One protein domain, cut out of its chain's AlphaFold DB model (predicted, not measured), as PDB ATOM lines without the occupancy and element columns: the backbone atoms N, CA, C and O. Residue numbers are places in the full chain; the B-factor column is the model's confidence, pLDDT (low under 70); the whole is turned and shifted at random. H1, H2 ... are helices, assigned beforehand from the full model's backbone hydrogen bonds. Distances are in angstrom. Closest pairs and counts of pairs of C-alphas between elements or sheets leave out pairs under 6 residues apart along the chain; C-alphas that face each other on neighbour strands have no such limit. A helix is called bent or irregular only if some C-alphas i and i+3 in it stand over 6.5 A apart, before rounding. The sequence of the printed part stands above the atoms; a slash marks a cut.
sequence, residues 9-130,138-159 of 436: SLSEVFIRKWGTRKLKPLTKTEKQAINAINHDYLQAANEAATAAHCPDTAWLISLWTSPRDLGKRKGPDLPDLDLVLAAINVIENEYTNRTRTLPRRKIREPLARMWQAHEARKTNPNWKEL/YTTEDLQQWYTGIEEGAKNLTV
ATOM      1  N   SER A   9      81.231 110.516 147.201       50.41
ATOM      2  CA  SER A   9      82.290 110.779 146.211       50.41
ATOM      3  C   SER A   9      82.686 112.263 146.102       50.41
ATOM      4  O   SER A   9      81.898 113.151 146.451       50.41
ATOM      5  N   LEU A  10      83.870 112.577 145.555       49.47
ATOM      6  CA  LEU A  10      84.292 113.959 145.240       49.47
ATOM      7  C   LEU A  10      83.273 114.673 144.342       49.47
ATOM      8  O   LEU A  10      83.053 115.879 144.484       49.47
ATOM      9  N   SER A  11      82.595 113.922 143.474       46.06
ATOM     10  CA  SER A  11      81.506 114.426 142.633       46.06
ATOM     11  C   SER A  11      80.289 114.929 143.431       46.06
ATOM     12  O   SER A  11      79.714 115.967 143.102       46.06
ATOM     13  N   GLU A  12      79.923 114.283 144.539       48.03
ATOM     14  CA  GLU A  12      78.800 114.707 145.389       48.03
ATOM     15  C   GLU A  12      79.156 115.947 146.222       48.03
ATOM     16  O   GLU A  12      78.324 116.837 146.440       48.03
ATOM     17  N   VAL A  13      80.421 116.042 146.637       49.19
ATOM     18  CA  VAL A  13      80.996 117.217 147.302       49.19
ATOM     19  C   VAL A  13      81.040 118.420 146.348       49.19
ATOM     20  O   VAL A  13      80.706 119.546 146.736       49.19
ATOM     21  N   PHE A  14      81.382 118.177 145.082       49.34
ATOM     22  CA  PHE A  14      81.351 119.165 144.014       49.34
ATOM     23  C   PHE A  14      79.929 119.701 143.763       49.34
ATOM     24  O   PHE A  14      79.708 120.917 143.822       49.34
ATOM     25  N   ILE A  15      78.950 118.809 143.563       48.38
ATOM     26  CA  ILE A  15      77.547 119.156 143.272       48.38
ATOM     27  C   ILE A  15      76.943 120.030 144.381       48.38
ATOM     28  O   ILE A  15      76.303 121.041 144.092       48.38
ATOM     29  N   ARG A  16      77.188 119.710 145.657       45.97
ATOM     30  CA  ARG A  16      76.607 120.462 146.788       45.97
ATOM     31  C   ARG A  16      77.145 121.885 146.944       45.97
ATOM     32  O   ARG A  16      76.455 122.734 147.506       45.97
ATOM     33  N   LYS A  17      78.357 122.166 146.461       42.88
ATOM     34  CA  LYS A  17      79.049 123.443 146.705       42.88
ATOM     35  C   LYS A  17      79.159 124.341 145.480       42.88
ATOM     36  O   LYS A  17      79.055 125.563 145.597       42.88
ATOM     37  N   TRP A  18      79.384 123.739 144.319       42.88
ATOM     38  CA  TRP A  18      79.539 124.440 143.047       42.88
ATOM     39  C   TRP A  18      78.294 124.365 142.179       42.88
ATOM     40  O   TRP A  18      78.088 125.277 141.383       42.88
ATOM     41  N   GLY A  19      77.407 123.390 142.408       44.69
ATOM     42  CA  GLY A  19      76.096 123.339 141.752       44.69
ATOM     43  C   GLY A  19      75.239 124.589 142.001       44.69
ATOM     44  O   GLY A  19      74.341 124.889 141.222       44.69
ATOM     45  N   THR A  20      75.550 125.373 143.044       39.72
ATOM     46  CA  THR A  20      74.884 126.650 143.355       39.72
ATOM     47  C   THR A  20      75.648 127.891 142.878       39.72
ATOM     48  O   THR A  20      75.047 128.957 142.730       39.72
ATOM     49  N   ARG A  21      76.956 127.796 142.587       48.94
ATOM     50  CA  ARG A  21      77.734 128.899 142.003       48.94
ATOM     51  C   ARG A  21      77.772 128.750 140.494       48.94
ATOM     52  O   ARG A  21      78.655 128.100 139.949       48.94
ATOM     53  N   LYS A  22      76.850 129.431 139.820       52.59
ATOM     54  CA  LYS A  22      76.924 129.602 138.369       52.59
ATOM     55  C   LYS A  22      78.159 130.442 138.040       52.59
ATOM     56  O   LYS A  22      78.139 131.664 138.185       52.59
ATOM     57  N   LEU A  23      79.256 129.785 137.661       61.38
ATOM     58  CA  LEU A  23      80.311 130.451 136.906       61.38
ATOM     59  C   LEU A  23      79.665 131.033 135.647       61.38
ATOM     60  O   LEU A  23      78.743 130.435 135.087       61.38
ATOM     61  N   LYS A  24      80.104 132.222 135.233       66.38
ATOM     62  CA  LYS A  24      79.644 132.785 133.966       66.38
ATOM     63  C   LYS A  24      79.997 131.770 132.869       66.38
ATOM     64  O   LYS A  24      81.155 131.355 132.816       66.38
ATOM     65  N   PRO A  25      79.038 131.347 132.029       72.94
ATOM     66  CA  PRO A  25      79.359 130.475 130.914       72.94
ATOM     67  C   PRO A  25      80.344 131.196 129.995       72.94
ATOM     68  O   PRO A  25      80.180 132.386 129.712       72.94
ATOM     69  N   LEU A  26      81.367 130.472 129.544       78.38
ATOM     70  CA  LEU A  26      82.302 130.991 128.556       78.38
ATOM     71  C   LEU A  26      81.564 131.219 127.240       78.38
ATOM     72  O   LEU A  26      80.795 130.368 126.785       78.38
ATOM     73  N   THR A  27      81.819 132.358 126.608       86.56
ATOM     74  CA  THR A  27      81.397 132.580 125.227       86.56
ATOM     75  C   THR A  27      82.093 131.581 124.302       86.56
ATOM     76  O   THR A  27      83.134 131.001 124.626       86.56
ATOM     77  N   LYS A  28      81.529 131.384 123.106       87.56
ATOM     78  CA  LYS A  28      82.124 130.509 122.087       87.56
ATOM     79  C   LYS A  28      83.571 130.911 121.771       87.56
ATOM     80  O   LYS A  28      84.427 130.035 121.683       87.56
ATOM     81  N   THR A  29      83.834 132.213 121.659       88.38
ATOM     82  CA  THR A  29      85.165 132.770 121.382       88.38
ATOM     83  C   THR A  29      86.140 132.501 122.525       88.38
ATOM     84  O   THR A  29      87.226 131.983 122.286       88.38
ATOM     85  N   GLU A  30      85.742 132.752 123.777       88.69
ATOM     86  CA  GLU A  30      86.590 132.491 124.951       88.69
ATOM     87  C   GLU A  30      86.920 130.996 125.088       88.69
ATOM     88  O   GLU A  30      88.064 130.630 125.362       88.69
ATOM     89  N   LYS A  31      85.944 130.114 124.826       87.94
ATOM     90  CA  LYS A  31      86.157 128.660 124.831       87.94
ATOM     91  C   LYS A  31      87.139 128.222 123.740       87.94
ATOM     92  O   LYS A  31      88.018 127.407 124.001       87.94
ATOM     93  N   GLN A  32      87.013 128.766 122.529       91.81
ATOM     94  CA  GLN A  32      87.949 128.490 121.434       91.81
ATOM     95  C   GLN A  32      89.362 128.983 121.761       91.81
ATOM     96  O   GLN A  32      90.319 128.237 121.559       91.81
ATOM     97  N   ALA A  33      89.487 130.188 122.319       91.88
ATOM     98  CA  ALA A  33      90.771 130.762 122.700       91.88
ATOM     99  C   ALA A  33      91.470 129.919 123.777       91.88
ATOM    100  O   ALA A  33      92.632 129.560 123.610       91.88
ATOM    101  N   ILE A  34      90.762 129.526 124.842       91.50
ATOM    102  CA  ILE A  34      91.317 128.681 125.913       91.50
ATOM    103  C   ILE A  34      91.720 127.296 125.425       91.50
ATOM    104  O   ILE A  34      92.787 126.805 125.795       91.50
ATOM    105  N   ASN A  35      90.911 126.680 124.565       92.19
ATOM    106  CA  ASN A  35      91.263 125.395 123.973       92.19
ATOM    107  C   ASN A  35      92.521 125.511 123.107       92.19
ATOM    108  O   ASN A  35      93.401 124.665 123.211       92.19
ATOM    109  N   ALA A  36      92.640 126.576 122.307       94.44
ATOM    110  CA  ALA A  36      93.819 126.821 121.483       94.44
ATOM    111  C   ALA A  36      95.073 127.117 122.323       94.44
ATOM    112  O   ALA A  36      96.157 126.656 121.986       94.44
ATOM    113  N   ILE A  37      94.938 127.846 123.435       94.75
ATOM    114  CA  ILE A  37      96.041 128.112 124.376       94.75
ATOM    115  C   ILE A  37      96.574 126.813 124.995       94.75
ATOM    116  O   ILE A  37      97.776 126.690 125.215       94.75
ATOM    117  N   ASN A  38      95.682 125.873 125.313       95.38
ATOM    118  CA  ASN A  38      96.011 124.653 126.052       95.38
ATOM    119  C   ASN A  38      96.230 123.422 125.166       95.38
ATOM    120  O   ASN A  38      96.522 122.356 125.705       95.38
ATOM    121  N   HIS A  39      96.082 123.551 123.846       95.94
ATOM    122  CA  HIS A  39      96.061 122.424 122.914       95.94
ATOM    123  C   HIS A  39      97.321 121.558 123.011       95.94
ATOM    124  O   HIS A  39      97.222 120.389 123.379       95.94
ATOM    125  N   ASP A  40      98.493 122.150 122.773       96.31
ATOM    126  CA  ASP A  40      99.768 121.422 122.748       96.31
ATOM    127  C   ASP A  40     100.104 120.808 124.114       96.31
ATOM    128  O   ASP A  40     100.602 119.686 124.197       96.31
ATOM    129  N   TYR A  41      99.776 121.519 125.200       96.44
ATOM    130  CA  TYR A  41      99.977 121.042 126.569       96.44
ATOM    131  C   TYR A  41      99.126 119.802 126.862       96.44
ATOM    132  O   TYR A  41      99.638 118.787 127.331       96.44
ATOM    133  N   LEU A  42      97.825 119.866 126.560       96.44
ATOM    134  CA  LEU A  42      96.897 118.759 126.785       96.44
ATOM    135  C   LEU A  42      97.184 117.577 125.858       96.44
ATOM    136  O   LEU A  42      97.071 116.429 126.285       96.44
ATOM    137  N   GLN A  43      97.591 117.840 124.614       97.62
ATOM    138  CA  GLN A  43      98.010 116.799 123.685       97.62
ATOM    139  C   GLN A  43      99.240 116.057 124.220       97.62
ATOM    140  O   GLN A  43      99.221 114.830 124.307       97.62
ATOM    141  N   ALA A  44     100.283 116.784 124.628       97.44
ATOM    142  CA  ALA A  44     101.497 116.189 125.176       97.44
ATOM    143  C   ALA A  44     101.223 115.404 126.474       97.44
ATOM    144  O   ALA A  44     101.723 114.289 126.633       97.44
ATOM    145  N   ALA A  45     100.373 115.934 127.361       96.06
ATOM    146  CA  ALA A  45      99.939 115.240 128.573       96.06
ATOM    147  C   ALA A  45      99.193 113.931 128.253       96.06
ATOM    148  O   ALA A  45      99.472 112.894 128.854       96.06
ATOM    149  N   ASN A  46      98.288 113.948 127.269       96.69
ATOM    150  CA  ASN A  46      97.550 112.759 126.844       96.69
ATOM    151  C   ASN A  46      98.464 111.706 126.196       96.69
ATOM    152  O   ASN A  46      98.323 110.511 126.461       96.69
ATOM    153  N   GLU A  47      99.424 112.132 125.373       97.25
ATOM    154  CA  GLU A  47     100.429 111.241 124.788       97.25
ATOM    155  C   GLU A  47     101.300 110.593 125.877       97.25
ATOM    156  O   GLU A  47     101.532 109.384 125.835       97.25
ATOM    157  N   ALA A  48     101.721 111.363 126.889       96.06
ATOM    158  CA  ALA A  48     102.470 110.857 128.039       96.06
ATOM    159  C   ALA A  48     101.651 109.842 128.858       96.06
ATOM    160  O   ALA A  48     102.141 108.751 129.156       96.06
ATOM    161  N   ALA A  49     100.393 110.170 129.171       94.31
ATOM    162  CA  ALA A  49      99.492 109.307 129.930       94.31
ATOM    163  C   ALA A  49      99.158 108.009 129.179       94.31
ATOM    164  O   ALA A  49      99.144 106.940 129.776       94.31
ATOM    165  N   THR A  50      98.964 108.069 127.859       95.50
ATOM    166  CA  THR A  50      98.727 106.877 127.023       95.50
ATOM    167  C   THR A  50      99.979 106.005 126.910       95.50
ATOM    168  O   THR A  50      99.893 104.782 126.806       95.50
ATOM    169  N   ALA A  51     101.165 106.618 126.932       95.00
ATOM    170  CA  ALA A  51     102.432 105.898 126.899       95.00
ATOM    171  C   ALA A  51     102.802 105.242 128.242       95.00
ATOM    172  O   ALA A  51     103.707 104.392 128.246       95.00
ATOM    173  N   ALA A  52     102.144 105.621 129.346       93.62
ATOM    174  CA  ALA A  52     102.327 105.075 130.692       93.62
ATOM    175  C   ALA A  52     102.204 103.547 130.721       93.62
ATOM    176  O   ALA A  52     101.313 102.965 130.108       93.62
ATOM    177  N   HIS A  53     103.109 102.877 131.434       90.94
ATOM    178  CA  HIS A  53     103.001 101.435 131.668       90.94
ATOM    179  C   HIS A  53     102.017 101.077 132.778       90.94
ATOM    180  O   HIS A  53     101.573  99.932 132.828       90.94
ATOM    181  N   CYS A  54     101.710 102.019 133.666       92.31
ATOM    182  CA  CYS A  54     100.849 101.786 134.812       92.31
ATOM    183  C   CYS A  54      99.824 102.914 134.997       92.31
ATOM    184  O   CYS A  54     100.083 104.061 134.607       92.31
ATOM    185  N   PRO A  55      98.673 102.608 135.625       93.62
ATOM    186  CA  PRO A  55      97.665 103.608 135.970       93.62
ATOM    187  C   PRO A  55      98.216 104.740 136.845       93.62
ATOM    188  O   PRO A  55      97.837 105.888 136.647       93.62
ATOM    189  N   ASP A  56      99.149 104.440 137.755       93.88
ATOM    190  CA  ASP A  56      99.791 105.399 138.661       93.88
ATOM    191  C   ASP A  56     100.489 106.552 137.926       93.88
ATOM    192  O   ASP A  56     100.293 107.716 138.272       93.88
ATOM    193  N   THR A  57     101.241 106.258 136.862       94.62
ATOM    194  CA  THR A  57     101.899 107.294 136.053       94.62
ATOM    195  C   THR A  57     100.891 108.141 135.277       94.62
ATOM    196  O   THR A  57     101.003 109.365 135.266       94.62
ATOM    197  N   ALA A  58      99.892 107.517 134.645       94.19
ATOM    198  CA  ALA A  58      98.858 108.248 133.910       94.19
ATOM    199  C   ALA A  58      98.036 109.156 134.840       94.19
ATOM    200  O   ALA A  58      97.753 110.309 134.508       94.19
ATOM    201  N   TRP A  59      97.706 108.652 136.030       91.75
ATOM    202  CA  TRP A  59      96.996 109.396 137.060       91.75
ATOM    203  C   TRP A  59      97.813 110.586 137.570       91.75
ATOM    204  O   TRP A  59      97.286 111.696 137.620       91.75
ATOM    205  N   LEU A  60      99.108 110.404 137.852       87.81
ATOM    206  CA  LEU A  60      99.987 111.498 138.276       87.81
ATOM    207  C   LEU A  60     100.000 112.641 137.247       87.81
ATOM    208  O   LEU A  60      99.821 113.800 137.613       87.81
ATOM    209  N   ILE A  61     100.115 112.315 135.955       90.25
ATOM    210  CA  ILE A  61     100.095 113.305 134.866       90.25
ATOM    211  C   ILE A  61      98.761 114.064 134.823       90.25
ATOM    212  O   ILE A  61      98.737 115.278 134.612       90.25
ATOM    213  N   SER A  62      97.643 113.369 135.056       87.88
ATOM    214  CA  SER A  62      96.303 113.970 135.027       87.88
ATOM    215  C   SER A  62      96.058 115.003 136.138       87.88
ATOM    216  O   SER A  62      95.217 115.895 135.976       87.88
ATOM    217  N   LEU A  63      96.826 114.965 137.234       81.75
ATOM    218  CA  LEU A  63      96.754 115.989 138.282       81.75
ATOM    219  C   LEU A  63      97.123 117.383 137.747       81.75
ATOM    220  O   LEU A  63      96.531 118.380 138.161       81.75
ATOM    221  N   TRP A  64      98.028 117.462 136.767       85.06
ATOM    222  CA  TRP A  64      98.476 118.726 136.168       85.06
ATOM    223  C   TRP A  64      97.601 119.212 135.008       85.06
ATOM    224  O   TRP A  64      97.926 120.207 134.356       85.06
ATOM    225  N   THR A  65      96.480 118.546 134.728       89.44
ATOM    226  CA  THR A  65      95.545 118.944 133.663       89.44
ATOM    227  C   THR A  65      94.280 119.607 134.207       89.44
ATOM    228  O   THR A  65      93.251 119.622 133.529       89.44
ATOM    229  N   SER A  66      94.328 120.154 135.428       83.94
ATOM    230  CA  SER A  66      93.177 120.820 136.040       83.94
ATOM    231  C   SER A  66      92.691 121.999 135.180       83.94
ATOM    232  O   SER A  66      93.456 122.948 134.957       83.94
ATOM    233  N   PRO A  67      91.408 122.031 134.762       84.50
ATOM    234  CA  PRO A  67      90.848 123.151 134.001       84.50
ATOM    235  C   PRO A  67      90.999 124.493 134.724       84.50
ATOM    236  O   PRO A  67      91.145 125.543 134.100       84.50
ATOM    237  N   ARG A  68      91.014 124.464 136.063       80.81
ATOM    238  CA  ARG A  68      91.201 125.655 136.891       80.81
ATOM    239  C   ARG A  68      92.552 126.318 136.646       80.81
ATOM    240  O   ARG A  68      92.616 127.544 136.537       80.81
ATOM    241  N   ASP A  69      93.619 125.533 136.621       79.25
ATOM    242  CA  ASP A  69      94.979 126.051 136.496       79.25
ATOM    243  C   ASP A  69      95.331 126.343 135.040       79.25
ATOM    244  O   ASP A  69      95.925 127.379 134.735       79.25
ATOM    245  N   LEU A  70      94.806 125.528 134.124       86.88
ATOM    246  CA  LEU A  70      94.814 125.798 132.688       86.88
ATOM    247  C   LEU A  70      93.993 127.036 132.302       86.88
ATOM    248  O   LEU A  70      94.221 127.630 131.250       86.88
ATOM    249  N   GLY A  71      93.094 127.498 133.166       85.38
ATOM    250  CA  GLY A  71      92.426 128.782 132.998       85.38
ATOM    251  C   GLY A  71      93.321 129.991 133.299       85.38
ATOM    252  O   GLY A  71      92.975 131.104 132.932       85.38
ATOM    253  N   LYS A  72      94.470 129.846 133.967       83.06
ATOM    254  CA  LYS A  72      95.333 130.987 134.337       83.06
ATOM    255  C   LYS A  72      96.433 131.186 133.311       83.06
ATOM    256  O   LYS A  72      96.974 130.204 132.833       83.06
ATOM    257  N   ARG A  73      96.885 132.423 133.074       84.25
ATOM    258  CA  ARG A  73      98.018 132.690 132.162       84.25
ATOM    259  C   ARG A  73      99.323 132.007 132.566       84.25
ATOM    260  O   ARG A  73     100.043 131.521 131.703       84.25
ATOM    261  N   LYS A  74      99.606 131.952 133.870       80.44
ATOM    262  CA  LYS A  74     100.811 131.302 134.400       80.44
ATOM    263  C   LYS A  74     100.779 129.772 134.313       80.44
ATOM    264  O   LYS A  74     101.853 129.202 134.240       80.44
ATOM    265  N   GLY A  75      99.592 129.162 134.239       77.44
ATOM    266  CA  GLY A  75      99.421 127.706 134.194       77.44
ATOM    267  C   GLY A  75      99.356 127.034 135.566       77.44
ATOM    268  O   GLY A  75      99.213 127.739 136.574       77.44
ATOM    269  N   PRO A  76      99.350 125.687 135.586       75.38
ATOM    270  CA  PRO A  76      99.598 124.897 136.789       75.38
ATOM    271  C   PRO A  76     101.025 125.101 137.295       75.38
ATOM    272  O   PRO A  76     101.949 125.282 136.510       75.38
ATOM    273  N   ASP A  77     101.199 125.047 138.611       71.19
ATOM    274  CA  ASP A  77     102.531 125.012 139.208       71.19
ATOM    275  C   ASP A  77     103.081 123.589 138.987       71.19
ATOM    276  O   ASP A  77     102.554 122.623 139.542       71.19
ATOM    277  N   LEU A  78     104.059 123.454 138.088       75.06
ATOM    278  CA  LEU A  78     104.669 122.173 137.730       75.06
ATOM    279  C   LEU A  78     105.935 121.935 138.561       75.06
ATOM    280  O   LEU A  78     106.718 122.874 138.714       75.06
ATOM    281  N   PRO A  79     106.184 120.701 139.040       74.81
ATOM    282  CA  PRO A  79     107.470 120.360 139.638       74.81
ATOM    283  C   PRO A  79     108.609 120.416 138.606       74.81
ATOM    284  O   PRO A  79     108.380 120.538 137.399       74.81
ATOM    285  N   ASP A  80     109.850 120.271 139.072       77.00
ATOM    286  CA  ASP A  80     110.987 120.062 138.172       77.00
ATOM    287  C   ASP A  80     110.749 118.813 137.303       77.00
ATOM    288  O   ASP A  80     110.341 117.754 137.793       77.00
ATOM    289  N   LEU A  81     110.996 118.939 135.998       85.31
ATOM    290  CA  LEU A  81     110.853 117.841 135.053       85.31
ATOM    291  C   LEU A  81     111.757 116.663 135.435       85.31
ATOM    292  O   LEU A  81     111.322 115.518 135.317       85.31
ATOM    293  N   ASP A  82     112.973 116.915 135.920       86.75
ATOM    294  CA  ASP A  82     113.900 115.842 136.296       86.75
ATOM    295  C   ASP A  82     113.396 115.068 137.522       86.75
ATOM    296  O   ASP A  82     113.442 113.833 137.538       86.75
ATOM    297  N   LEU A  83     112.799 115.767 138.495       84.75
ATOM    298  CA  LEU A  83     112.126 115.156 139.644       84.75
ATOM    299  C   LEU A  83     110.941 114.287 139.199       84.75
ATOM    300  O   LEU A  83     110.802 113.144 139.637       84.75
ATOM    301  N   VAL A  84     110.108 114.796 138.284       87.31
ATOM    302  CA  VAL A  84     108.960 114.055 137.734       87.31
ATOM    303  C   VAL A  84     109.416 112.818 136.965       87.31
ATOM    304  O   VAL A  84     108.838 111.741 137.117       87.31
ATOM    305  N   LEU A  85     110.464 112.941 136.150       91.44
ATOM    306  CA  LEU A  85     111.037 111.819 135.414       91.44
ATOM    307  C   LEU A  85     111.595 110.758 136.368       91.44
ATOM    308  O   LEU A  85     111.339 109.571 136.161       91.44
ATOM    309  N   ALA A  86     112.294 111.158 137.430       91.06
ATOM    310  CA  ALA A  86     112.775 110.236 138.454       91.06
ATOM    311  C   ALA A  86     111.615 109.513 139.166       91.06
ATOM    312  O   ALA A  86     111.632 108.285 139.274       91.06
ATOM    313  N   ALA A  87     110.560 110.240 139.547       91.00
ATOM    314  CA  ALA A  87     109.362 109.674 140.170       91.00
ATOM    315  C   ALA A  87     108.654 108.665 139.265       91.00
ATOM    316  O   ALA A  87     108.344 107.552 139.689       91.00
ATOM    317  N   ILE A  88     108.453 109.008 137.992       93.50
ATOM    318  CA  ILE A  88     107.842 108.098 137.020       93.50
ATOM    319  C   ILE A  88     108.706 106.854 136.811       93.50
ATOM    320  O   ILE A  88     108.165 105.755 136.707       93.50
ATOM    321  N   ASN A  89     110.034 106.996 136.778       94.94
ATOM    322  CA  ASN A  89     110.925 105.847 136.664       94.94
ATOM    323  C   ASN A  89     110.737 104.874 137.834       94.94
ATOM    324  O   ASN A  89     110.601 103.675 137.601       94.94
ATOM    325  N   VAL A  90     110.687 105.387 139.069       94.00
ATOM    326  CA  VAL A  90     110.438 104.585 140.277       94.00
ATOM    327  C   VAL A  90     109.083 103.881 140.189       94.00
ATOM    328  O   VAL A  90     109.019 102.658 140.314       94.00
ATOM    329  N   ILE A  91     108.021 104.623 139.867       94.50
ATOM    330  CA  ILE A  91     106.657 104.089 139.773       94.50
ATOM    331  C   ILE A  91     106.551 102.980 138.707       94.50
ATOM    332  O   ILE A  91     106.001 101.910 138.972       94.50
ATOM    333  N   GLU A  92     107.081 103.193 137.496       95.12
ATOM    334  CA  GLU A  92     107.013 102.183 136.429       95.12
ATOM    335  C   GLU A  92     107.883 100.954 136.722       95.12
ATOM    336  O   GLU A  92     107.527  99.835 136.336       95.12
ATOM    337  N   ASN A  93     109.032 101.148 137.366       94.81
ATOM    338  CA  ASN A  93     109.927 100.066 137.761       94.81
ATOM    339  C   ASN A  93     109.278  99.160 138.807       94.81
ATOM    340  O   ASN A  93     109.294  97.943 138.628       94.81
ATOM    341  N   GLU A  94     108.647  99.739 139.831       94.50
ATOM    342  CA  GLU A  94     107.913  98.991 140.857       94.50
ATOM    343  C   GLU A  94     106.712  98.256 140.263       94.50
ATOM    344  O   GLU A  94     106.531  97.068 140.517       94.50
ATOM    345  N   TYR A  95     105.947  98.905 139.380       93.94
ATOM    346  CA  TYR A  95     104.819  98.253 138.713       93.94
ATOM    347  C   TYR A  95     105.246  97.063 137.843       93.94
ATOM    348  O   TYR A  95     104.577  96.033 137.792       93.94
ATOM    349  N   THR A  96     106.355  97.210 137.111       92.19
ATOM    350  CA  THR A  96     106.807  96.197 136.145       92.19
ATOM    351  C   THR A  96     107.827  95.209 136.704       92.19
ATOM    352  O   THR A  96     108.245  94.317 135.962       92.19
ATOM    353  N   ASN A  97     108.229  95.349 137.973       91.00
ATOM    354  CA  ASN A  97     109.351  94.631 138.588       91.00
ATOM    355  C   ASN A  97     110.632  94.709 137.738       91.00
ATOM    356  O   ASN A  97     111.259  93.698 137.412       91.00
ATOM    357  N   ARG A  98     111.001  95.925 137.319       89.75
ATOM    358  CA  ARG A  98     112.204  96.212 136.517       89.75
ATOM    359  C   ARG A  98     113.086  97.235 137.221       89.75
ATOM    360  O   ARG A  98     112.638  97.942 138.107       89.75
ATOM    361  N   THR A  99     114.337  97.338 136.794       87.50
ATOM    362  CA  THR A  99     115.340  98.237 137.386       87.50
ATOM    363  C   THR A  99     115.971  99.125 136.318       87.50
ATOM    364  O   THR A  99     117.168  99.070 136.042       87.50
ATOM    365  N   ARG A 100     115.152  99.939 135.642       85.75
ATOM    366  CA  ARG A 100     115.675 100.934 134.695       85.75
ATOM    367  C   ARG A 100     116.239 102.131 135.442       85.75
ATOM    368  O   ARG A 100     115.659 102.583 136.420       85.75
ATOM    369  N   THR A 101     117.322 102.697 134.932       84.81
ATOM    370  CA  THR A 101     117.903 103.934 135.469       84.81
ATOM    371  C   THR A 101     117.199 105.190 134.959       84.81
ATOM    372  O   THR A 101     117.261 106.224 135.610       84.81
ATOM    373  N   LEU A 102     116.518 105.105 133.811       84.56
ATOM    374  CA  LEU A 102     115.820 106.226 133.187       84.56
ATOM    375  C   LEU A 102     114.434 105.812 132.675       84.56
ATOM    376  O   LEU A 102     114.275 104.684 132.178       84.56
ATOM    377  N   PRO A 103     113.462 106.747 132.674       86.62
ATOM    378  CA  PRO A 103     112.184 106.546 132.012       86.62
ATOM    379  C   PRO A 103     112.355 106.210 130.537       86.62
ATOM    380  O   PRO A 103     113.294 106.633 129.855       86.62
ATOM    381  N   ARG A 104     111.368 105.501 129.997       90.56
ATOM    382  CA  ARG A 104     111.322 105.210 128.565       90.56
ATOM    383  C   ARG A 104     111.210 106.507 127.769       90.56
ATOM    384  O   ARG A 104     110.424 107.396 128.098       90.56
ATOM    385  N   ARG A 105     111.899 106.545 126.625       90.88
ATOM    386  CA  ARG A 105     111.828 107.649 125.653       90.88
ATOM    387  C   ARG A 105     110.383 108.037 125.299       90.88
ATOM    388  O   ARG A 105     110.078 109.221 125.250       90.88
ATOM    389  N   LYS A 106     109.497 107.040 125.160       92.38
ATOM    390  CA  LYS A 106     108.065 107.213 124.852       92.38
ATOM    391  C   LYS A 106     107.278 108.041 125.879       92.38
ATOM    392  O   LYS A 106     106.225 108.538 125.520       92.38
ATOM    393  N   ILE A 107     107.762 108.183 127.113       93.50
ATOM    394  CA  ILE A 107     107.176 109.075 128.128       93.50
ATOM    395  C   ILE A 107     107.974 110.366 128.244       93.50
ATOM    396  O   ILE A 107     107.399 111.449 128.303       93.50
ATOM    397  N   ARG A 108     109.306 110.255 128.246       94.25
ATOM    398  CA  ARG A 108     110.198 111.403 128.416       94.25
ATOM    399  C   ARG A 108     109.973 112.478 127.351       94.25
ATOM    400  O   ARG A 108     109.953 113.655 127.680       94.25
ATOM    401  N   GLU A 109     109.797 112.087 126.088       95.44
ATOM    402  CA  GLU A 109     109.589 113.039 124.988       95.44
ATOM    403  C   GLU A 109     108.245 113.785 125.078       95.44
ATOM    404  O   GLU A 109     108.253 115.013 124.966       95.44
ATOM    405  N   PRO A 110     107.096 113.115 125.301       96.75
ATOM    406  CA  PRO A 110     105.849 113.810 125.611       96.75
ATOM    407  C   PRO A 110     105.926 114.727 126.838       96.75
ATOM    408  O   PRO A 110     105.477 115.864 126.745       96.75
ATOM    409  N   LEU A 111     106.540 114.304 127.950       94.88
ATOM    410  CA  LEU A 111     106.666 115.160 129.140       94.88
ATOM    411  C   LEU A 111     107.535 116.395 128.886       94.88
ATOM    412  O   LEU A 111     107.156 117.500 129.261       94.88
ATOM    413  N   ALA A 112     108.657 116.247 128.178       96.06
ATOM    414  CA  ALA A 112     109.479 117.392 127.794       96.06
ATOM    415  C   ALA A 112     108.688 118.392 126.932       96.06
ATOM    416  O   ALA A 112     108.745 119.598 127.169       96.06
ATOM    417  N   ARG A 113     107.886 117.901 125.974       96.94
ATOM    418  CA  ARG A 113     106.988 118.755 125.177       96.94
ATOM    419  C   ARG A 113     105.885 119.395 126.016       96.94
ATOM    420  O   ARG A 113     105.542 120.544 125.763       96.94
ATOM    421  N   MET A 114     105.357 118.697 127.019       95.06
ATOM    422  CA  MET A 114     104.371 119.243 127.956       95.06
ATOM    423  C   MET A 114     104.947 120.436 128.736       95.06
ATOM    424  O   MET A 114     104.298 121.479 128.794       95.06
ATOM    425  N   TRP A 115     106.183 120.342 129.244       92.88
ATOM    426  CA  TRP A 115     106.869 121.469 129.903       92.88
ATOM    427  C   TRP A 115     107.172 122.615 128.927       92.88
ATOM    428  O   TRP A 115     106.960 123.782 129.249       92.88
ATOM    429  N   GLN A 116     107.595 122.314 127.697       95.44
ATOM    430  CA  GLN A 116     107.802 123.345 126.670       95.44
ATOM    431  C   GLN A 116     106.499 124.080 126.320       95.44
ATOM    432  O   GLN A 116     106.476 125.309 126.250       95.44
ATOM    433  N   ALA A 117     105.397 123.345 126.151       95.38
ATOM    434  CA  ALA A 117     104.077 123.913 125.897       95.38
ATOM    435  C   ALA A 117     103.564 124.732 127.094       95.38
ATOM    436  O   ALA A 117     102.912 125.765 126.905       95.38
ATOM    437  N   HIS A 118     103.891 124.314 128.323       91.25
ATOM    438  CA  HIS A 118     103.596 125.069 129.538       91.25
ATOM    439  C   HIS A 118     104.248 126.456 129.532       91.25
ATOM    440  O   HIS A 118     103.599 127.441 129.874       91.25
ATOM    441  N   GLU A 119     105.501 126.565 129.099       90.75
ATOM    442  CA  GLU A 119     106.167 127.865 128.990       90.75
ATOM    443  C   GLU A 119     105.633 128.681 127.808       90.75
ATOM    444  O   GLU A 119     105.267 129.851 127.970       90.75
ATOM    445  N   ALA A 120     105.477 128.054 126.639       92.62
ATOM    446  CA  ALA A 120     104.998 128.713 125.423       92.62
ATOM    447  C   ALA A 120     103.598 129.329 125.584       92.62
ATOM    448  O   ALA A 120     103.303 130.393 125.024       92.62
ATOM    449  N   ARG A 121     102.722 128.716 126.394       91.81
ATOM    450  CA  ARG A 121     101.375 129.256 126.616       91.81
ATOM    451  C   ARG A 121     101.407 130.640 127.254       91.81
ATOM    452  O   ARG A 121     100.520 131.436 126.961       91.81
ATOM    453  N   LYS A 122     102.404 130.977 128.085       89.12
ATOM    454  CA  LYS A 122     102.473 132.267 128.803       89.12
ATOM    455  C   LYS A 122     102.531 133.455 127.834       89.12
ATOM    456  O   LYS A 122     102.053 134.548 128.159       89.12
ATOM    457  N   THR A 123     103.058 133.242 126.630       91.38
ATOM    458  CA  THR A 123     103.191 134.242 125.561       91.38
ATOM    459  C   THR A 123     102.174 134.076 124.429       91.38
ATOM    460  O   THR A 123     102.238 134.817 123.452       91.38
ATOM    461  N   ASN A 124     101.219 133.146 124.541       92.50
ATOM    462  CA  ASN A 124     100.256 132.867 123.474       92.50
ATOM    463  C   ASN A 124      99.376 134.105 123.156       92.50
ATOM    464  O   ASN A 124      98.799 134.701 124.072       92.50
ATOM    465  N   PRO A 125      99.234 134.515 121.879       92.38
ATOM    466  CA  PRO A 125      98.465 135.706 121.511       92.38
ATOM    467  C   PRO A 125      96.971 135.602 121.850       92.38
ATOM    468  O   PRO A 125      96.350 136.628 122.125       92.38
ATOM    469  N   ASN A 126      96.412 134.389 121.914       91.69
ATOM    470  CA  ASN A 126      94.997 134.152 122.210       91.69
ATOM    471  C   ASN A 126      94.594 134.583 123.630       91.69
ATOM    472  O   ASN A 126      93.406 134.740 123.901       91.69
ATOM    473  N   TRP A 127      95.547 134.853 124.535       90.06
ATOM    474  CA  TRP A 127      95.240 135.494 125.822       90.06
ATOM    475  C   TRP A 127      94.586 136.873 125.658       90.06
ATOM    476  O   TRP A 127      93.913 137.323 126.578       90.06
ATOM    477  N   LYS A 128      94.762 137.549 124.513       88.56
ATOM    478  CA  LYS A 128      94.133 138.852 124.227       88.56
ATOM    479  C   LYS A 128      92.618 138.756 124.026       88.56
ATOM    480  O   LYS A 128      91.914 139.709 124.336       88.56
ATOM    481  N   GLU A 129      92.127 137.604 123.576       85.75
ATOM    482  CA  GLU A 129      90.693 137.328 123.409       85.75
ATOM    483  C   GLU A 129      89.981 137.142 124.763       85.75
ATOM    484  O   GLU A 129      88.756 137.190 124.862       85.75
ATOM    485  N   LEU A 130      90.759 136.955 125.834       84.56
ATOM    486  CA  LEU A 130      90.297 136.734 127.198       84.56
ATOM    487  C   LEU A 130      90.298 138.062 127.959       84.56
ATOM    488  O   LEU A 130      91.212 138.394 128.713       84.56
ATOM    489  N   TYR A 138      87.160 128.505 132.769       78.88
ATOM    490  CA  TYR A 138      86.716 127.108 132.844       78.88
ATOM    491  C   TYR A 138      85.264 127.044 133.341       78.88
ATOM    492  O   TYR A 138      84.815 127.946 134.057       78.88
ATOM    493  N   THR A 139      84.530 125.984 132.994       77.19
ATOM    494  CA  THR A 139      83.155 125.776 133.478       77.19
ATOM    495  C   THR A 139      83.099 124.900 134.731       77.19
ATOM    496  O   THR A 139      84.067 124.237 135.111       77.19
ATOM    497  N   THR A 140      81.948 124.918 135.404       71.88
ATOM    498  CA  THR A 140      81.664 124.025 136.533       71.88
ATOM    499  C   THR A 140      81.700 122.570 136.050       71.88
ATOM    500  O   THR A 140      82.320 121.722 136.679       71.88
ATOM    501  N   GLU A 141      81.129 122.293 134.885       77.94
ATOM    502  CA  GLU A 141      81.086 120.970 134.269       77.94
ATOM    503  C   GLU A 141      82.488 120.440 133.943       77.94
ATOM    504  O   GLU A 141      82.795 119.306 134.308       77.94
ATOM    505  N   ASP A 142      83.362 121.263 133.344       79.56
ATOM    506  CA  ASP A 142      84.751 120.872 133.037       79.56
ATOM    507  C   ASP A 142      85.489 120.450 134.314       79.56
ATOM    508  O   ASP A 142      86.194 119.441 134.360       79.56
ATOM    509  N   LEU A 143      85.310 121.233 135.381       77.31
ATOM    510  CA  LEU A 143      85.959 120.975 136.653       77.31
ATOM    511  C   LEU A 143      85.401 119.702 137.312       77.31
ATOM    512  O   LEU A 143      86.183 118.904 137.823       77.31
ATOM    513  N   GLN A 144      84.082 119.484 137.270       75.00
ATOM    514  CA  GLN A 144      83.443 118.267 137.781       75.00
ATOM    515  C   GLN A 144      83.959 117.015 137.077       75.00
ATOM    516  O   GLN A 144      84.311 116.044 137.739       75.00
ATOM    517  N   GLN A 145      84.009 117.050 135.744       83.62
ATOM    518  CA  GLN A 145      84.483 115.933 134.932       83.62
ATOM    519  C   GLN A 145      85.930 115.586 135.269       83.62
ATOM    520  O   GLN A 145      86.247 114.415 135.469       83.62
ATOM    521  N   TRP A 146      86.788 116.599 135.401       85.06
ATOM    522  CA  TRP A 146      88.167 116.389 135.819       85.06
ATOM    523  C   TRP A 146      88.248 115.755 137.218       85.06
ATOM    524  O   TRP A 146      88.923 114.742 137.374       85.06
ATOM    525  N   TYR A 147      87.502 116.263 138.211       76.50
ATOM    526  CA  TYR A 147      87.457 115.670 139.559       76.50
ATOM    527  C   TYR A 147      87.037 114.198 139.541       76.50
ATOM    528  O   TYR A 147      87.683 113.370 140.182       76.50
ATOM    529  N   THR A 148      85.964 113.874 138.817       79.50
ATOM    530  CA  THR A 148      85.481 112.497 138.679       79.50
ATOM    531  C   THR A 148      86.545 111.607 138.044       79.50
ATOM    532  O   THR A 148      86.802 110.525 138.559       79.50
ATOM    533  N   GLY A 149      87.234 112.085 137.002       83.50
ATOM    534  CA  GLY A 149      88.341 111.357 136.380       83.50
ATOM    535  C   GLY A 149      89.497 111.073 137.344       83.50
ATOM    536  O   GLY A 149      89.980 109.942 137.397       83.50
ATOM    537  N   ILE A 150      89.909 112.058 138.155       83.06
ATOM    538  CA  ILE A 150      90.950 111.868 139.182       83.06
ATOM    539  C   ILE A 150      90.512 110.843 140.236       83.06
ATOM    540  O   ILE A 150      91.299 109.973 140.611       83.06
ATOM    541  N   GLU A 151      89.269 110.935 140.717       77.19
ATOM    542  CA  GLU A 151      88.727 110.036 141.742       77.19
ATOM    543  C   GLU A 151      88.592 108.595 141.244       77.19
ATOM    544  O   GLU A 151      88.922 107.645 141.952       77.19
ATOM    545  N   GLU A 152      88.093 108.416 140.023       83.56
ATOM    546  CA  GLU A 152      87.973 107.103 139.396       83.56
ATOM    547  C   GLU A 152      89.346 106.512 139.083       83.56
ATOM    548  O   GLU A 152      89.576 105.335 139.364       83.56
ATOM    549  N   GLY A 153      90.278 107.328 138.582       83.81
ATOM    550  CA  GLY A 153      91.656 106.914 138.335       83.81
ATOM    551  C   GLY A 153      92.366 106.449 139.609       83.81
ATOM    552  O   GLY A 153      93.052 105.428 139.579       83.81
ATOM    553  N   ALA A 154      92.119 107.119 140.742       82.88
ATOM    554  CA  ALA A 154      92.708 106.771 142.035       82.88
ATOM    555  C   ALA A 154      92.343 105.349 142.515       82.88
ATOM    556  O   ALA A 154      93.124 104.707 143.216       82.88
ATOM    557  N   LYS A 155      91.181 104.814 142.108       82.88
ATOM    558  CA  LYS A 155      90.724 103.462 142.494       82.88
ATOM    559  C   LYS A 155      91.532 102.337 141.846       82.88
ATOM    560  O   LYS A 155      91.508 101.219 142.352       82.88
ATOM    561  N   ASN A 156      92.217 102.624 140.741       86.25
ATOM    562  CA  ASN A 156      92.956 101.638 139.950       86.25
ATOM    563  C   ASN A 156      94.471 101.687 140.198       86.25
ATOM    564  O   ASN A 156      95.235 101.052 139.473       86.25
ATOM    565  N   LEU A 157      94.907 102.465 141.191       89.94
ATOM    566  CA  LEU A 157      96.314 102.638 141.525       89.94
ATOM    567  C   LEU A 157      96.847 101.447 142.313       89.94
ATOM    568  O   LEU A 157      96.144 100.868 143.141       89.94
ATOM    569  N   THR A 158      98.102 101.092 142.058       90.50
ATOM    570  CA  THR A 158      98.710  99.875 142.618       90.50
ATOM    571  C   THR A 158     100.041 100.128 143.303       90.50
ATOM    572  O   THR A 158     100.344  99.456 144.286       90.50
ATOM    573  N   VAL A 159     100.813 101.104 142.826       91.69
ATOM    574  CA  VAL A 159     102.156 101.393 143.337       91.69
ATOM    575  C   VAL A 159     102.089 102.459 144.417       91.69
ATOM    576  O   VAL A 159     102.446 102.199 145.564       91.69
TER     577      VAL A 159
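Overview. This is residues 9 to 130 and 138 to 159 of the 436 residues of an uncharacterized protein of Gleimia europaea ACS-120-V-Col10b (UniProt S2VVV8). A flat slab of mostly aligned helices: H2b, H3, H5 and H6 make a loose four-sided bundle in which each helix touches two others that run the opposite way, and H8 and then H1 extend the slab from the side of H3. The first arm of the bent helix H2, H2a, turns off from H2b with the short H7 packed on it, and the short H4 packs on H8. The printed part has 144 residues, with eight named helices, H1 to H8 in that order, and no named strand; the class is all helix. It is compact, with a radius of gyration of the C-alphas of 16.5 A, and spans 50 by 37 by 20 A.

Arrangement. H1, residues 10 to 18, touches H8, residues 140 to 154, opposite ways at a shallow tilt of 21 degrees; their closest C-alphas, of Ser 11 and Thr 148, are 5.9 A apart. H2, residues 28 to 51, was assigned as one helix by its hydrogen bonds but is bent, with C-alphas 37 and 40 7.8 A apart; its arms H2a, residues 28 to 37, and H2b, residues 40 to 51, stand at a steep tilt of 61 degrees. H2a touches H7, residues 125 to 129, closest at the C-alphas of Ala 33 and Asn 126, 5.4 A. H2b and H3, residues 55 to 63, form a helical hairpin at a shallow tilt of 13 degrees, touching with residues 45 to 50 of H2b alone; the closest C-alphas, of Ala 49 and Ala 58, are 4.2 A apart. H2b touches H6, residues 105 to 121, opposite ways at a shallow tilt of 17 degrees, closest at the C-alphas of Tyr 41 and Met 114, 4.9 A. H3 touches H8 through residues 150 to 154 of H8 alone, with the C-alphas of Trp 59 and Gly 153 closest at 6.0 A. H4, residues 67 to 70, touches H8 through residues 142 to 146 of H8 alone, with the C-alphas of Pro 67 and Leu 143 closest at 6.0 A. H5, residues 81 to 96, touches H3 with residues 88 to 92 alone, the C-alphas of Thr 57 and Ile 88 being closest at 6.1 A. H5 and H6 form a helical hairpin at a shallow tilt of 32 degrees, where residues 81 to 85 touch residues 108 to 115; the closest C-alphas, of Leu 85 and Arg 108, are 7.1 A apart. H2b and H5 are apart, as are H3 and H6. Every O i to N i+4 pair is within hydrogen-bond range in H2a, H2b, H3, H5 and H8; H1 has 4 of 5, H6 12 of 13, and H7 0 of 1 but 2 of 2 O i to N i+3 pairs, while H4 is too short for an O i to N i+4 pair.

Along the chain. H1 begins at C-alpha 10, (84.292, 113.959, 145.240). H2a is 14.3 A long and H2b 16.3 A, H5 is 22.0 A, H6 24.0 A and H8 21.2 A. H8 ends at C-alpha 154, (92.708, 106.771, 142.035).

Size, cuts and confidence. The C-alphas farthest apart, of Thr 20 and Thr 99, are 49.8 A apart. Residues 131 to 137 are not printed, and C-alphas 130 and 138 are 11.7 A apart across this cut, in the link from H7 to H8. Of the links printed whole, none is long. The mean pLDDT of the printed part is 84.1, and residues 9 to 24 are under 70.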